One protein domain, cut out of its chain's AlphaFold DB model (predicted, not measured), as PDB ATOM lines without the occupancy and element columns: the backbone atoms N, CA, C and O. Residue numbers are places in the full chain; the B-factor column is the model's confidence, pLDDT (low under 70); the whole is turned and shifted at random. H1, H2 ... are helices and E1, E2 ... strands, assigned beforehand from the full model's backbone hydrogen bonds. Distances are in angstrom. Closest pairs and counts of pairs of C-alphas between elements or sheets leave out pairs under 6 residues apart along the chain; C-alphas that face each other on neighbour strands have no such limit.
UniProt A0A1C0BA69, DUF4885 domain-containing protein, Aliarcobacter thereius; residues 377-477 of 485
ATOM      1  N   PRO A 377      -9.957 -29.323 -49.803       47.19
ATOM      2  CA  PRO A 377     -11.022 -28.796 -50.673       47.19
ATOM      3  C   PRO A 377     -12.427 -29.362 -50.391       47.19
ATOM      4  O   PRO A 377     -13.426 -28.684 -50.617       47.19
ATOM      5  N   SER A 378     -12.519 -30.582 -49.851       59.88
ATOM      6  CA  SER A 378     -13.789 -31.208 -49.472       59.88
ATOM      7  C   SER A 378     -14.463 -30.568 -48.256       59.88
ATOM      8  O   SER A 378     -15.677 -30.676 -48.124       59.88
ATOM      9  N   GLU A 379     -13.719 -29.928 -47.351       61.22
ATOM     10  CA  GLU A 379     -14.287 -29.323 -46.135       61.22
ATOM     11  C   GLU A 379     -14.931 -27.962 -46.408       61.22
ATOM     12  O   GLU A 379     -15.973 -27.664 -45.833       61.22
ATOM     13  N   PHE A 380     -14.382 -27.182 -47.344       59.69
ATOM     14  CA  PHE A 380     -14.957 -25.899 -47.761       59.69
ATOM     15  C   PHE A 380     -16.303 -26.068 -48.475       59.69
ATOM     16  O   PHE A 380     -17.282 -25.404 -48.144       59.69
ATOM     17  N   THR A 381     -16.392 -27.013 -49.415       65.75
ATOM     18  CA  THR A 381     -17.676 -27.348 -50.046       65.75
ATOM     19  C   THR A 381     -18.687 -27.833 -49.005       65.75
ATOM     20  O   THR A 381     -19.854 -27.464 -49.070       65.75
ATOM     21  N   ARG A 382     -18.256 -28.605 -47.997       76.38
ATOM     22  CA  ARG A 382     -19.143 -29.057 -46.913       76.38
ATOM     23  C   ARG A 382     -19.596 -27.916 -46.002       76.38
ATOM     24  O   ARG A 382     -20.752 -27.936 -45.598       76.38
ATOM     25  N   SER A 383     -18.746 -26.937 -45.689       74.88
ATOM     26  CA  SER A 383     -19.126 -25.805 -44.830       74.88
ATOM     27  C   SER A 383     -20.103 -24.852 -45.521       74.88
ATOM     28  O   SER A 383     -21.082 -24.449 -44.893       74.88
ATOM     29  N   ILE A 384     -19.911 -24.572 -46.818       74.50
ATOM     30  CA  ILE A 384     -20.889 -23.829 -47.635       74.50
ATOM     31  C   ILE A 384     -22.198 -24.608 -47.723       74.50
ATOM     32  O   ILE A 384     -23.245 -24.081 -47.368       74.50
ATOM     33  N   ASN A 385     -22.150 -25.888 -48.092       78.94
ATOM     34  CA  ASN A 385     -23.358 -26.702 -48.202       78.94
ATOM     35  C   ASN A 385     -24.091 -26.843 -46.851       78.94
ATOM     36  O   ASN A 385     -25.315 -26.934 -46.830       78.94
ATOM     37  N   LYS A 386     -23.371 -26.843 -45.716       84.56
ATOM     38  CA  LYS A 386     -23.950 -26.817 -44.360       84.56
ATOM     39  C   LYS A 386     -24.655 -25.498 -44.078       84.56
ATOM     40  O   LYS A 386     -25.746 -25.512 -43.516       84.56
ATOM     41  N   TYR A 387     -24.053 -24.384 -44.473       83.50
ATOM     42  CA  TYR A 387     -24.648 -23.057 -44.350       83.50
ATOM     43  C   TYR A 387     -25.897 -22.903 -45.226       83.50
ATOM     44  O   TYR A 387     -26.943 -22.488 -44.728       83.50
ATOM     45  N   ASP A 388     -25.824 -23.320 -46.490       81.50
ATOM     46  CA  ASP A 388     -26.949 -23.282 -47.427       81.50
ATOM     47  C   ASP A 388     -28.100 -24.171 -46.947       81.50
ATOM     48  O   ASP A 388     -29.245 -23.728 -46.910       81.50
ATOM     49  N   LEU A 389     -27.801 -25.399 -46.501       84.12
ATOM     50  CA  LEU A 389     -28.796 -26.298 -45.916       84.12
ATOM     51  C   LEU A 389     -29.429 -25.694 -44.656       84.12
ATOM     52  O   LEU A 389     -30.647 -25.747 -44.510       84.12
ATOM     53  N   ALA A 390     -28.638 -25.114 -43.751       86.00
ATOM     54  CA  ALA A 390     -29.164 -24.508 -42.528       86.00
ATOM     55  C   ALA A 390     -30.115 -23.340 -42.827       86.00
ATOM     56  O   ALA A 390     -31.187 -23.253 -42.227       86.00
ATOM     57  N   ASN A 391     -29.760 -22.478 -43.782       83.94
ATOM     58  CA  ASN A 391     -30.609 -21.360 -44.187       83.94
ATOM     59  C   ASN A 391     -31.868 -21.817 -44.921       83.94
ATOM     60  O   ASN A 391     -32.948 -21.310 -44.635       83.94
ATOM     61  N   GLU A 392     -31.751 -22.785 -45.827       85.00
ATOM     62  CA  GLU A 392     -32.893 -23.340 -46.549       85.00
ATOM     63  C   GLU A 392     -33.882 -24.013 -45.585       85.00
ATOM     64  O   GLU A 392     -35.081 -23.769 -45.677       85.00
ATOM     65  N   LEU A 393     -33.416 -24.819 -44.623       87.62
ATOM     66  CA  LEU A 393     -34.303 -25.436 -43.629       87.62
ATOM     67  C   LEU A 393     -34.974 -24.384 -42.743       87.62
ATOM     68  O   LEU A 393     -36.180 -24.460 -42.489       87.62
ATOM     69  N   LYS A 394     -34.221 -23.369 -42.315       88.00
ATOM     70  CA  LYS A 394     -34.766 -22.262 -41.530       88.00
ATOM     71  C   LYS A 394     -35.815 -21.481 -42.311       88.00
ATOM     72  O   LYS A 394     -36.838 -21.114 -41.745       88.00
ATOM     73  N   ASP A 395     -35.585 -21.253 -43.599       83.81
ATOM     74  CA  ASP A 395     -36.533 -20.566 -44.462       83.81
ATOM     75  C   ASP A 395     -37.774 -21.441 -44.710       83.81
ATOM     76  O   ASP A 395     -38.897 -21.015 -44.439       83.81
ATOM     77  N   VAL A 396     -37.612 -22.663 -45.219       83.69
ATOM     78  CA  VAL A 396     -38.720 -23.499 -45.714       83.69
ATOM     79  C   VAL A 396     -39.555 -24.115 -44.599       83.69
ATOM     80  O   VAL A 396     -40.778 -24.121 -44.707       83.69
ATOM     81  N   ILE A 397     -38.921 -24.611 -43.536       87.94
ATOM     82  CA  ILE A 397     -39.612 -25.326 -42.449       87.94
ATOM     83  C   ILE A 397     -39.447 -24.673 -41.072       87.94
ATOM     84  O   ILE A 397     -40.037 -25.152 -40.107       87.94
ATOM     85  N   GLY A 398     -38.675 -23.588 -40.954       86.50
ATOM     86  CA  GLY A 398     -38.528 -22.849 -39.696       86.50
ATOM     87  C   GLY A 398     -37.590 -23.489 -38.669       86.50
ATOM     88  O   GLY A 398     -37.597 -23.062 -37.516       86.50
ATOM     89  N   TYR A 399     -36.798 -24.497 -39.050       87.19
ATOM     90  CA  TYR A 399     -35.895 -25.207 -38.138       87.19
ATOM     91  C   TYR A 399     -34.435 -24.801 -38.346       87.19
ATOM     92  O   TYR A 399     -33.959 -24.750 -39.478       87.19
ATOM     93  N   ASP A 400     -33.711 -24.564 -37.250       84.25
ATOM     94  CA  ASP A 400     -32.255 -24.417 -37.279       84.25
ATOM     95  C   ASP A 400     -31.605 -25.801 -37.320       84.25
ATOM     96  O   ASP A 400     -31.899 -26.657 -36.483       84.25
ATOM     97  N   LEU A 401     -30.712 -26.022 -38.285       84.38
ATOM     98  CA  LEU A 401     -30.014 -27.295 -38.462       84.38
ATOM     99  C   LEU A 401     -29.243 -27.722 -37.201       84.38
ATOM    100  O   LEU A 401     -29.117 -28.918 -36.943       84.38
ATOM    101  N   ASN A 402     -28.749 -26.765 -36.408       80.25
ATOM    102  CA  ASN A 402     -27.962 -27.048 -35.206       80.25
ATOM    103  C   ASN A 402     -28.815 -27.483 -34.000       80.25
ATOM    104  O   ASN A 402     -28.268 -28.041 -33.051       80.25
ATOM    105  N   ASP A 403     -30.136 -27.273 -34.047       83.50
ATOM    106  CA  ASP A 403     -31.070 -27.618 -32.963       83.50
ATOM    107  C   ASP A 403     -31.694 -29.018 -33.131       83.50
ATOM    108  O   ASP A 403     -32.485 -29.474 -32.298       83.50
ATOM    109  N   LEU A 404     -31.373 -29.708 -34.227       85.50
ATOM    110  CA  LEU A 404     -31.975 -30.986 -34.597       85.50
ATOM    111  C   LEU A 404     -31.244 -32.167 -33.963       85.50
ATOM    112  O   LEU A 404     -30.019 -32.188 -33.840       85.50
ATOM    113  N   LYS A 405     -32.006 -33.202 -33.597       85.00
ATOM    114  CA  LYS A 405     -31.437 -34.445 -33.073       85.00
ATOM    115  C   LYS A 405     -31.060 -35.360 -34.230       85.00
ATOM    116  O   LYS A 405     -31.919 -35.744 -35.017       85.00
ATOM    117  N   GLU A 406     -29.798 -35.757 -34.298       85.56
ATOM    118  CA  GLU A 406     -29.335 -36.751 -35.263       85.56
ATOM    119  C   GLU A 406     -29.510 -38.180 -34.711       85.56
ATOM    120  O   GLU A 406     -29.038 -38.494 -33.617       85.56
ATOM    121  N   GLU A 407     -30.202 -39.055 -35.447       82.62
ATOM    122  CA  GLU A 407     -30.414 -40.459 -35.074       82.62
ATOM    123  C   GLU A 407     -30.524 -41.353 -36.322       82.62
ATOM    124  O   GLU A 407     -31.322 -41.092 -37.220       82.62
ATOM    125  N   ASN A 408     -29.735 -42.434 -36.382       78.06
ATOM    126  CA  ASN A 408     -29.773 -43.444 -37.453       78.06
ATOM    127  C   ASN A 408     -29.703 -42.884 -38.893       78.06
ATOM    128  O   ASN A 408     -30.417 -43.360 -39.778       78.06
ATOM    129  N   GLY A 409     -28.847 -41.891 -39.151       76.00
ATOM    130  CA  GLY A 409     -28.694 -41.332 -40.500       76.00
ATOM    131  C   GLY A 409     -29.697 -40.226 -40.851       76.00
ATOM    132  O   GLY A 409     -29.795 -39.853 -42.021       76.00
ATOM    133  N   LYS A 410     -30.495 -39.763 -39.878       84.62
ATOM    134  CA  LYS A 410     -31.592 -38.803 -40.060       84.62
ATOM    135  C   LYS A 410     -31.511 -37.663 -39.052       84.62
ATOM    136  O   LYS A 410     -31.053 -37.856 -37.929       84.62
ATOM    137  N   PHE A 411     -32.045 -36.509 -39.441       89.38
ATOM    138  CA  PHE A 411     -32.257 -35.370 -38.551       89.38
ATOM    139  C   PHE A 411     -33.724 -35.306 -38.140       89.38
ATOM    140  O   PHE A 411     -34.612 -35.348 -38.991       89.38
ATOM    141  N   LEU A 412     -33.966 -35.233 -36.834       89.81
ATOM    142  CA  LEU A 412     -35.288 -35.306 -36.232       89.81
ATOM    143  C   LEU A 412     -35.608 -34.037 -35.439       89.81
ATOM    144  O   LEU A 412     -34.744 -33.470 -34.760       89.81
ATOM    145  N   THR A 413     -36.878 -33.630 -35.467       88.19
ATOM    146  CA  THR A 413     -37.398 -32.606 -34.550       88.19
ATOM    147  C   THR A 413     -37.399 -33.118 -33.105       88.19
ATOM    148  O   THR A 413     -37.305 -34.320 -32.840       88.19
ATOM    149  N   SER A 414     -37.616 -32.222 -32.139       83.50
ATOM    150  CA  SER A 414     -37.821 -32.592 -30.729       83.50
ATOM    151  C   SER A 414     -39.020 -33.524 -30.490       83.50
ATOM    152  O   SER A 414     -39.095 -34.169 -29.445       83.50
ATOM    153  N   LYS A 415     -39.942 -33.628 -31.459       85.56
ATOM    154  CA  LYS A 415     -41.094 -34.543 -31.446       85.56
ATOM    155  C   LYS A 415     -40.834 -35.861 -32.192       85.56
ATOM    156  O   LYS A 415     -41.724 -36.707 -32.225       85.56
ATOM    157  N   GLY A 416     -39.642 -36.047 -32.765       85.06
ATOM    158  CA  GLY A 416     -39.257 -37.249 -33.512       85.06
ATOM    159  C   GLY A 416     -39.670 -37.252 -34.987       85.06
ATOM    160  O   GLY A 416     -39.694 -38.315 -35.600       85.06
ATOM    161  N   GLU A 417     -40.016 -36.097 -35.561       89.62
ATOM    162  CA  GLU A 417     -40.410 -35.988 -36.972       89.62
ATOM    163  C   GLU A 417     -39.180 -35.877 -37.878       89.62
ATOM    164  O   GLU A 417     -38.239 -35.161 -37.545       89.62
ATOM    165  N   ASP A 418     -39.197 -36.563 -39.022       90.69
ATOM    166  CA  ASP A 418     -38.098 -36.550 -39.992       90.69
ATOM    167  C   ASP A 418     -38.057 -35.221 -40.757       90.69
ATOM    168  O   ASP A 418     -39.011 -34.836 -41.439       90.69
ATOM    169  N   ILE A 419     -36.928 -34.525 -40.646       92.00
ATOM    170  CA  ILE A 419     -36.718 -33.198 -41.228       92.00
ATOM    171  C   ILE A 419     -36.755 -33.235 -42.750       92.00
ATOM    172  O   ILE A 419     -37.248 -32.291 -43.365       92.00
ATOM    173  N   PHE A 420     -36.307 -34.329 -43.367       90.12
ATOM    174  CA  PHE A 420     -36.368 -34.461 -44.817       90.12
ATOM    175  C   PHE A 420     -37.816 -34.578 -45.315       90.12
ATOM    176  O   PHE A 420     -38.180 -33.955 -46.314       90.12
ATOM    177  N   GLU A 421     -38.664 -35.310 -44.589       89.69
ATOM    178  CA  GLU A 421     -40.084 -35.464 -44.931       89.69
ATOM    179  C   GLU A 421     -40.865 -34.159 -44.719       89.69
ATOM    180  O   GLU A 421     -41.694 -33.784 -45.554       89.69
ATOM    181  N   LEU A 422     -40.564 -33.422 -43.641       89.38
ATOM    182  CA  LEU A 422     -41.125 -32.088 -43.404       89.38
ATOM    183  C   LEU A 422     -40.695 -31.099 -44.492       89.38
ATOM    184  O   LEU A 422     -41.543 -30.397 -45.043       89.38
ATOM    185  N   TYR A 423     -39.407 -31.087 -44.846       89.19
ATOM    186  CA  TYR A 423     -38.877 -30.245 -45.917       89.19
ATOM    187  C   TYR A 423     -39.572 -30.530 -47.245       89.19
ATOM    188  O   TYR A 423     -40.071 -29.610 -47.882       89.19
ATOM    189  N   LYS A 424     -39.690 -31.804 -47.637       86.69
ATOM    190  CA  LYS A 424     -40.350 -32.192 -48.889       86.69
ATOM    191  C   LYS A 424     -41.816 -31.756 -48.938       86.69
ATOM    192  O   LYS A 424     -42.283 -31.307 -49.984       86.69
ATOM    193  N   LYS A 425     -42.535 -31.872 -47.818       86.62
ATOM    194  CA  LYS A 425     -43.937 -31.458 -47.708       86.62
ATOM    195  C   LYS A 425     -44.101 -29.939 -47.817       86.62
ATOM    196  O   LYS A 425     -44.961 -29.483 -48.565       86.62
ATOM    197  N   GLU A 426     -43.293 -29.164 -47.097       85.06
ATOM    198  CA  GLU A 426     -43.400 -27.697 -47.107       85.06
ATOM    199  C   GLU A 426     -42.782 -27.062 -48.357       85.06
ATOM    200  O   GLU A 426     -43.216 -26.004 -48.802       85.06
ATOM    201  N   LEU A 427     -41.833 -27.726 -49.016       79.75
ATOM    202  CA  LEU A 427     -41.308 -27.263 -50.301       79.75
ATOM    203  C   LEU A 427     -42.416 -27.184 -51.366       79.75
ATOM    204  O   LEU A 427     -42.456 -26.226 -52.138       79.75
ATOM    205  N   GLN A 428     -43.345 -28.152 -51.357       71.69
ATOM    206  CA  GLN A 428     -44.521 -28.181 -52.238       71.69
ATOM    207  C   GLN A 428     -45.536 -27.076 -51.918       71.69
ATOM    208  O   GLN A 428     -46.253 -26.633 -52.815       71.69
ATOM    209  N   SER A 429     -45.632 -26.652 -50.653       72.62
ATOM    210  CA  SER A 429     -46.564 -25.604 -50.216       72.62
ATOM    211  C   SER A 429     -45.990 -24.195 -50.418       72.62
ATOM    212  O   SER A 429     -46.746 -23.260 -50.689       72.62
ATOM    213  N   LYS A 430     -44.662 -24.040 -50.309       70.06
ATOM    214  CA  LYS A 430     -43.979 -22.743 -50.250       70.06
ATOM    215  C   LYS A 430     -43.580 -22.161 -51.607       70.06
ATOM    216  O   LYS A 430     -43.663 -20.944 -51.776       70.06
ATOM    217  N   TYR A 431     -43.146 -22.978 -52.568       65.44
ATOM    218  CA  TYR A 431     -42.677 -22.488 -53.872       65.44
ATOM    219  C   TYR A 431     -43.557 -22.961 -55.035       65.44
ATOM    220  O   TYR A 431     -43.946 -24.121 -55.112       65.44
ATOM    221  N   PHE A 432     -43.816 -22.070 -55.997       61.12
ATOM    222  CA  PHE A 432     -44.616 -22.352 -57.197       61.12
ATOM    223  C   PHE A 432     -43.714 -22.646 -58.416       61.12
ATOM    224  O   PHE A 432     -43.718 -21.909 -59.400       61.12
ATOM    225  N   PHE A 433     -42.886 -23.694 -58.336       63.97
ATOM    226  CA  PHE A 433     -42.025 -24.158 -59.445       63.97
ATOM    227  C   PHE A 433     -42.525 -25.485 -60.044       63.97
ATOM    228  O   PHE A 433     -43.380 -26.142 -59.448       63.97
ATOM    229  N   SER A 434     -42.020 -25.886 -61.221       62.75
ATOM    230  CA  SER A 434     -42.385 -27.161 -61.866       62.75
ATOM    231  C   SER A 434     -42.046 -28.365 -60.979       62.75
ATOM    232  O   SER A 434     -41.139 -28.304 -60.148       62.75
ATOM    233  N   LYS A 435     -42.770 -29.477 -61.161       69.38
ATOM    234  CA  LYS A 435     -42.578 -30.699 -60.364       69.38
ATOM    235  C   LYS A 435     -41.130 -31.209 -60.424       69.38
ATOM    236  O   LYS A 435     -40.577 -31.554 -59.388       69.38
ATOM    237  N   ASP A 436     -40.506 -31.147 -61.597       63.09
ATOM    238  CA  ASP A 436     -39.123 -31.596 -61.807       63.09
ATOM    239  C   ASP A 436     -38.106 -30.734 -61.032       63.09
ATOM    240  O   ASP A 436     -37.146 -31.255 -60.467       63.09
ATOM    241  N   LEU A 437     -38.341 -29.420 -60.920       61.47
ATOM    242  CA  LEU A 437     -37.495 -28.521 -60.123       61.47
ATOM    243  C   LEU A 437     -37.681 -28.736 -58.615       61.47
ATOM    244  O   LEU A 437     -36.717 -28.638 -57.855       61.47
ATOM    245  N   GLN A 438     -38.904 -29.048 -58.176       69.06
ATOM    246  CA  GLN A 438     -39.167 -29.420 -56.783       69.06
ATOM    247  C   GLN A 438     -38.466 -30.737 -56.420       69.06
ATOM    248  O   GLN A 438     -37.883 -30.839 -55.341       69.06
ATOM    249  N   GLU A 439     -38.487 -31.723 -57.322       72.38
ATOM    250  CA  GLU A 439     -37.789 -33.002 -57.150       72.38
ATOM    251  C   GLU A 439     -36.269 -32.806 -57.104       72.38
ATOM    252  O   GLU A 439     -35.642 -33.231 -56.137       72.38
ATOM    253  N   ALA A 440     -35.685 -32.052 -58.041       67.69
ATOM    254  CA  ALA A 440     -34.247 -31.765 -58.051       67.69
ATOM    255  C   ALA A 440     -33.769 -31.041 -56.777       67.69
ATOM    256  O   ALA A 440     -32.734 -31.392 -56.204       67.69
ATOM    257  N   LYS A 441     -34.537 -30.051 -56.295       74.69
ATOM    258  CA  LYS A 441     -34.207 -29.320 -55.062       74.69
ATOM    259  C   LYS A 441     -34.360 -30.210 -53.822       74.69
ATOM    260  O   LYS A 441     -33.494 -30.193 -52.946       74.69
ATOM    261  N   SER A 442     -35.409 -31.034 -53.769       78.31
ATOM    262  CA  SER A 442     -35.602 -32.027 -52.706       78.31
ATOM    263  C   SER A 442     -34.458 -33.045 -52.671       78.31
ATOM    264  O   SER A 442     -33.910 -33.295 -51.599       78.31
ATOM    265  N   ASP A 443     -34.038 -33.569 -53.821       77.62
ATOM    266  CA  ASP A 443     -32.945 -34.538 -53.913       77.62
ATOM    267  C   ASP A 443     -31.602 -33.935 -53.491       77.62
ATOM    268  O   ASP A 443     -30.850 -34.571 -52.749       77.62
ATOM    269  N   TYR A 444     -31.313 -32.694 -53.895       77.38
ATOM    270  CA  TYR A 444     -30.094 -31.988 -53.501       77.38
ATOM    271  C   TYR A 444     -29.961 -31.873 -51.975       77.38
ATOM    272  O   TYR A 444     -29.008 -32.399 -51.392       77.38
ATOM    273  N   PHE A 445     -30.938 -31.260 -51.298       81.19
ATOM    274  CA  PHE A 445     -30.879 -31.083 -49.842       81.19
ATOM    275  C   PHE A 445     -31.061 -32.402 -49.078       81.19
ATOM    276  O   PHE A 445     -30.454 -32.594 -48.023       81.19
ATOM    277  N   GLY A 446     -31.822 -33.353 -49.627       82.00
ATOM    278  CA  GLY A 446     -31.943 -34.703 -49.076       82.00
ATOM    279  C   GLY A 446     -30.626 -35.472 -49.075       82.00
ATOM    280  O   GLY A 446     -30.316 -36.176 -48.111       82.00
ATOM    281  N   ASN A 447     -29.822 -35.320 -50.128       77.69
ATOM    282  CA  ASN A 447     -28.486 -35.907 -50.191       77.69
ATOM    283  C   ASN A 447     -27.522 -35.216 -49.221       77.69
ATOM    284  O   ASN A 447     -26.784 -35.915 -48.529       77.69
ATOM    285  N   LEU A 448     -27.595 -33.887 -49.075       82.44
ATOM    286  CA  LEU A 448     -26.803 -33.164 -48.073       82.44
ATOM    287  C   LEU A 448     -27.108 -33.623 -46.642       82.44
ATOM    288  O   LEU A 448     -26.177 -33.890 -45.886       82.44
ATOM    289  N   LEU A 449     -28.384 -33.794 -46.276       85.44
ATOM    290  CA  LEU A 449     -28.772 -34.333 -44.965       85.44
ATOM    291  C   LEU A 449     -28.180 -35.735 -44.738       85.44
ATOM    292  O   LEU A 449     -27.584 -36.003 -43.696       85.44
ATOM    293  N   LYS A 450     -28.268 -36.630 -45.727       83.19
ATOM    294  CA  LYS A 450     -27.687 -37.981 -45.613       83.19
ATOM    295  C   LYS A 450     -26.170 -37.945 -45.468       83.19
ATOM    296  O   LYS A 450     -25.613 -38.684 -44.657       83.19
ATOM    297  N   ASP A 451     -25.494 -37.125 -46.260       79.94
ATOM    298  CA  ASP A 451     -24.037 -37.060 -46.260       79.94
ATOM    299  C   ASP A 451     -23.497 -36.384 -44.999       79.94
ATOM    300  O   ASP A 451     -22.519 -36.860 -44.424       79.94
ATOM    301  N   PHE A 452     -24.170 -35.351 -44.496       86.00
ATOM    302  CA  PHE A 452     -23.800 -34.714 -43.236       86.00
ATOM    303  C   PHE A 452     -24.082 -35.585 -42.025       86.00
ATOM    304  O   PHE A 452     -23.275 -35.561 -41.103       86.00
ATOM    305  N   SER A 453     -25.129 -36.412 -42.041       83.31
ATOM    306  CA  SER A 453     -25.329 -37.388 -40.966       83.31
ATOM    307  C   SER A 453     -24.244 -38.478 -40.959       83.31
ATOM    308  O   SER A 453     -23.776 -38.902 -39.909       83.31
ATOM    309  N   LYS A 454     -23.724 -38.897 -42.121       82.25
ATOM    310  CA  LYS A 454     -22.573 -39.829 -42.150       82.25
ATOM    311  C   LYS A 454     -21.300 -39.217 -41.555       82.25
ATOM    312  O   LYS A 454     -20.472 -39.946 -41.015       82.25
ATOM    313  N   ILE A 455     -21.114 -37.909 -41.720       80.50
ATOM    314  CA  ILE A 455     -19.922 -37.181 -41.263       80.50
ATOM    315  C   ILE A 455     -20.073 -36.727 -39.799       80.50
ATOM    316  O   ILE A 455     -19.079 -36.664 -39.076       80.50
ATOM    317  N   GLY A 456     -21.299 -36.442 -39.358       82.75
ATOM    318  CA  GLY A 456     -21.635 -35.763 -38.109       82.75
ATOM    319  C   GLY A 456     -21.476 -34.243 -38.235       82.75
ATOM    320  O   GLY A 456     -20.396 -33.751 -38.566       82.75
ATOM    321  N   LEU A 457     -22.527 -33.470 -37.932       80.38
ATOM    322  CA  LEU A 457     -22.534 -32.004 -38.124       80.38
ATOM    323  C   LEU A 457     -21.420 -31.268 -37.367       80.38
ATOM    324  O   LEU A 457     -20.905 -30.263 -37.862       80.38
ATOM    325  N   ASN A 458     -21.035 -31.770 -36.192       80.75
ATOM    326  CA  ASN A 458     -19.969 -31.192 -35.366       80.75
ATOM    327  C   ASN A 458     -18.574 -31.354 -35.988       80.75
ATOM    328  O   ASN A 458     -17.659 -30.621 -35.628       80.75
ATOM    329  N   ASN A 459     -18.423 -32.282 -36.938       79.06
ATOM    330  CA  ASN A 459     -17.183 -32.505 -37.680       79.06
ATOM    331  C   ASN A 459     -17.119 -31.668 -38.969       79.06
ATOM    332  O   ASN A 459     -16.158 -31.778 -39.726       79.06
ATOM    333  N   ILE A 460     -18.141 -30.849 -39.243       78.44
ATOM    334  CA  ILE A 460     -18.184 -29.943 -40.390       78.44
ATOM    335  C   ILE A 460     -18.055 -28.509 -39.865       78.44
ATOM    336  O   ILE A 460     -18.952 -28.053 -39.143       78.44
ATOM    337  N   PRO A 461     -16.982 -27.784 -40.227       76.25
ATOM    338  CA  PRO A 461     -16.799 -26.394 -39.829       76.25
ATOM    339  C   PRO A 461     -17.982 -25.514 -40.245       76.25
ATOM    340  O   PRO A 461     -18.534 -25.674 -41.334       76.25
ATOM    341  N   ASN A 462     -18.359 -24.565 -39.388       77.00
ATOM    342  CA  ASN A 462     -19.370 -23.569 -39.736       77.00
ATOM    343  C   ASN A 462     -18.778 -22.529 -40.692       77.00
ATOM    344  O   ASN A 462     -17.644 -22.079 -40.518       77.00
ATOM    345  N   PHE A 463     -19.559 -22.134 -41.691       71.38
ATOM    346  CA  PHE A 463     -19.213 -21.018 -42.558       71.38
ATOM    347  C   PHE A 463     -19.608 -19.700 -41.878       71.38
ATOM    348  O   PHE A 463     -20.783 -19.479 -41.588       71.38
ATOM    349  N   GLU A 464     -18.634 -18.826 -41.616       63.16
ATOM    350  CA  GLU A 464     -18.870 -17.488 -41.061       63.16
ATOM    351  C   GLU A 464     -18.759 -16.428 -42.164       63.16
ATOM    352  O   GLU A 464     -17.682 -16.172 -42.715       63.16
ATOM    353  N   THR A 465     -19.879 -15.785 -42.489       57.19
ATOM    354  CA  THR A 465     -19.932 -14.688 -43.463       57.19
ATOM    355  C   THR A 465     -19.377 -13.412 -42.840       57.19
ATOM    356  O   THR A 465     -19.945 -12.906 -41.872       57.19
ATOM    357  N   LYS A 466     -18.303 -12.838 -43.397       52.06
ATOM    358  CA  LYS A 466     -17.777 -11.556 -42.896       52.06
ATOM    359  C   LYS A 466     -18.661 -10.353 -43.270       52.06
ATOM    360  O   LYS A 466     -18.602  -9.365 -42.541       52.06
ATOM    361  N   LYS A 467     -19.498 -10.441 -44.322       53.06
ATOM    362  CA  LYS A 467     -20.584  -9.497 -44.685       53.06
ATOM    363  C   LYS A 467     -21.675 -10.192 -45.523       53.06
ATOM    364  O   LYS A 467     -21.357 -11.050 -46.339       53.06
ATOM    365  N   GLU A 468     -22.940  -9.795 -45.364       46.44
ATOM    366  CA  GLU A 468     -24.100 -10.317 -46.128       46.44
ATOM    367  C   GLU A 468     -23.989 -10.068 -47.649       46.44
ATOM    368  O   GLU A 468     -24.411 -10.895 -48.456       46.44
ATOM    369  N   GLU A 469     -23.346  -8.966 -48.056       45.81
ATOM    370  CA  GLU A 469     -23.134  -8.591 -49.466       45.81
ATOM    371  C   GLU A 469     -22.177  -9.539 -50.216       45.81
ATOM    372  O   GLU A 469     -22.302  -9.711 -51.432       45.81
ATOM    373  N   ASP A 470     -21.264 -10.208 -49.502       47.75
ATOM    374  CA  ASP A 470     -20.340 -11.183 -50.093       47.75
ATOM    375  C   ASP A 470     -21.072 -12.475 -50.500       47.75
ATOM    376  O   ASP A 470     -20.685 -13.128 -51.471       47.75
ATOM    377  N   LEU A 471     -22.173 -12.818 -49.820       45.09
ATOM    378  CA  LEU A 471     -22.937 -14.040 -50.077       45.09
ATOM    379  C   LEU A 471     -23.716 -13.966 -51.400       45.09
ATOM    380  O   LEU A 471     -23.666 -14.894 -52.204       45.09
ATOM    381  N   MET A 472     -24.367 -12.830 -51.675       41.47
ATOM    382  CA  MET A 472     -25.133 -12.619 -52.913       41.47
ATOM    383  C   MET A 472     -24.237 -12.574 -54.161       41.47
ATOM    384  O   MET A 472     -24.663 -12.977 -55.243       41.47
ATOM    385  N   GLN A 473     -22.977 -12.136 -54.034       47.06
ATOM    386  CA  GLN A 473     -22.002 -12.189 -55.133       47.06
ATOM    387  C   GLN A 473     -21.398 -13.583 -55.355       47.06
ATOM    388  O   GLN A 473     -20.949 -13.873 -56.467       47.06
ATOM    389  N   ILE A 474     -21.364 -14.430 -54.320       43.31
ATOM    390  CA  ILE A 474     -20.905 -15.823 -54.406       43.31
ATOM    391  C   ILE A 474     -22.015 -16.711 -54.985       43.31
ATOM    392  O   ILE A 474     -21.755 -17.456 -55.927       43.31
ATOM    393  N   LEU A 475     -23.255 -16.568 -54.506       40.09
ATOM    394  CA  LEU A 475     -24.413 -17.337 -54.974       40.09
ATOM    395  C   LEU A 475     -24.797 -17.014 -56.427       40.09
ATOM    396  O   LEU A 475     -25.106 -17.929 -57.177       40.09
ATOM    397  N   ASN A 476     -24.673 -15.756 -56.874       42.50
ATOM    398  CA  ASN A 476     -24.903 -15.386 -58.283       42.50
ATOM    399  C   ASN A 476     -23.837 -15.921 -59.265       42.50
ATOM    400  O   ASN A 476     -23.968 -15.713 -60.470       42.50
ATOM    401  N   LYS A 477     -22.754 -16.546 -58.779       42.09
ATOM    402  CA  LYS A 477     -21.655 -17.080 -59.609       42.09
ATOM    403  C   LYS A 477     -21.442 -18.586 -59.473       42.09
ATOM    404  O   LYS A 477     -20.557 -19.122 -60.136       42.09
TER     405      LYS A 477
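What this domain is: This is residues 377 to 477 of the 485 residues of the protein "DUF4885 domain-containing protein" of Aliarcobacter thereius (UniProt A0A1C0BA69). Two antiparallel helices, H2 and H3, form a helical hairpin; a third helix, H1, crosses one side of it at a steep angle, and a tiny two-stranded hairpin, E1 and E2, caps its open end. After H3 a long link folds back past H1 to a short last helix, H4, whose residues 468 to 474 stick out from the rest. The printed part has 101 residues, with four named helices and two named strands in the order H1, E1, E2, H2, H3, H4. The class is mostly helix, and the one sheet, E1 - E2, is antiparallel. The whole is compact, with a radius of gyration of the C-alphas of 13.8 A, and spans 34 by 32 by 21 A.

Where its parts are: H1 is residues 377 to 396, 28.6 A from first to last C-alpha, and begins with C-alpha 377 at (-11.022, -28.796, -50.673). Strands E1, residues 405 to 407, and E2, residues 410 to 412, are 6.4 A long each. H2 is residues 419 to 430, 15.6 A long, with C-alpha 419 at (-36.718, -33.198, -41.228). H3 is residues 435 to 455, 30.3 A long. H4 is residues 468 to 475, 11.3 A long, and ends with C-alpha 475 at (-24.413, -17.337, -54.974).

How they stand to each other: H1 touches H2 with residues 393 to 396 alone; the closest C-alphas, of Val 396 and Glu 426, are 6.4 A apart, and the helices run the same way at a steep tilt of 56 degrees. H1 touches H3 with residues 385 to 389 alone; the closest C-alphas, of Leu 389 and Phe 445, are 6.5 A apart, and the helices run opposite ways at a steep tilt of 57 degrees. E1 and E2 are a hairpin of antiparallel strands, with N 405 and O 412 at 3.0 A and N 412 and O 405 at 2.8 A, within hydrogen-bond range. The closest C-alphas of E2 and H2, of Leu 412 and Ile 419, are 5.6 A apart; those of E2 and H3, of Lys 410 and Ser 453, are 6.5 A apart. H2 and H3 are a helical hairpin: they touch, opposite ways at a shallow tilt of 24 degrees, with the closest C-alphas, of Lys 424 and Ser 442, 6.1 A apart. H4 touches no helix and is apart from H1, H2 and H3. Every O i to N i+4 pair is within hydrogen-bond range in H3, against 15 of 16 in H1, 6 of 8 in H2 and 2 of 4 in H4.

The domain as a whole: The two C-alphas farthest apart, those of Lys 415 and Lys 477, are 38.4 A apart. The printed part has no cut. The link from H3 to H4, residues 456 to 467, is long; those from E1 to E2 and from H2 to H3 are tight. Residues 432 to 437, of which 435 to 437 belong to H3, stand free, as do residues 466 to 474. The mean pLDDT of the printed part is 74.9; it is under 70 at residues 377 to 381, 431 to 438, 440 and 464 to 477.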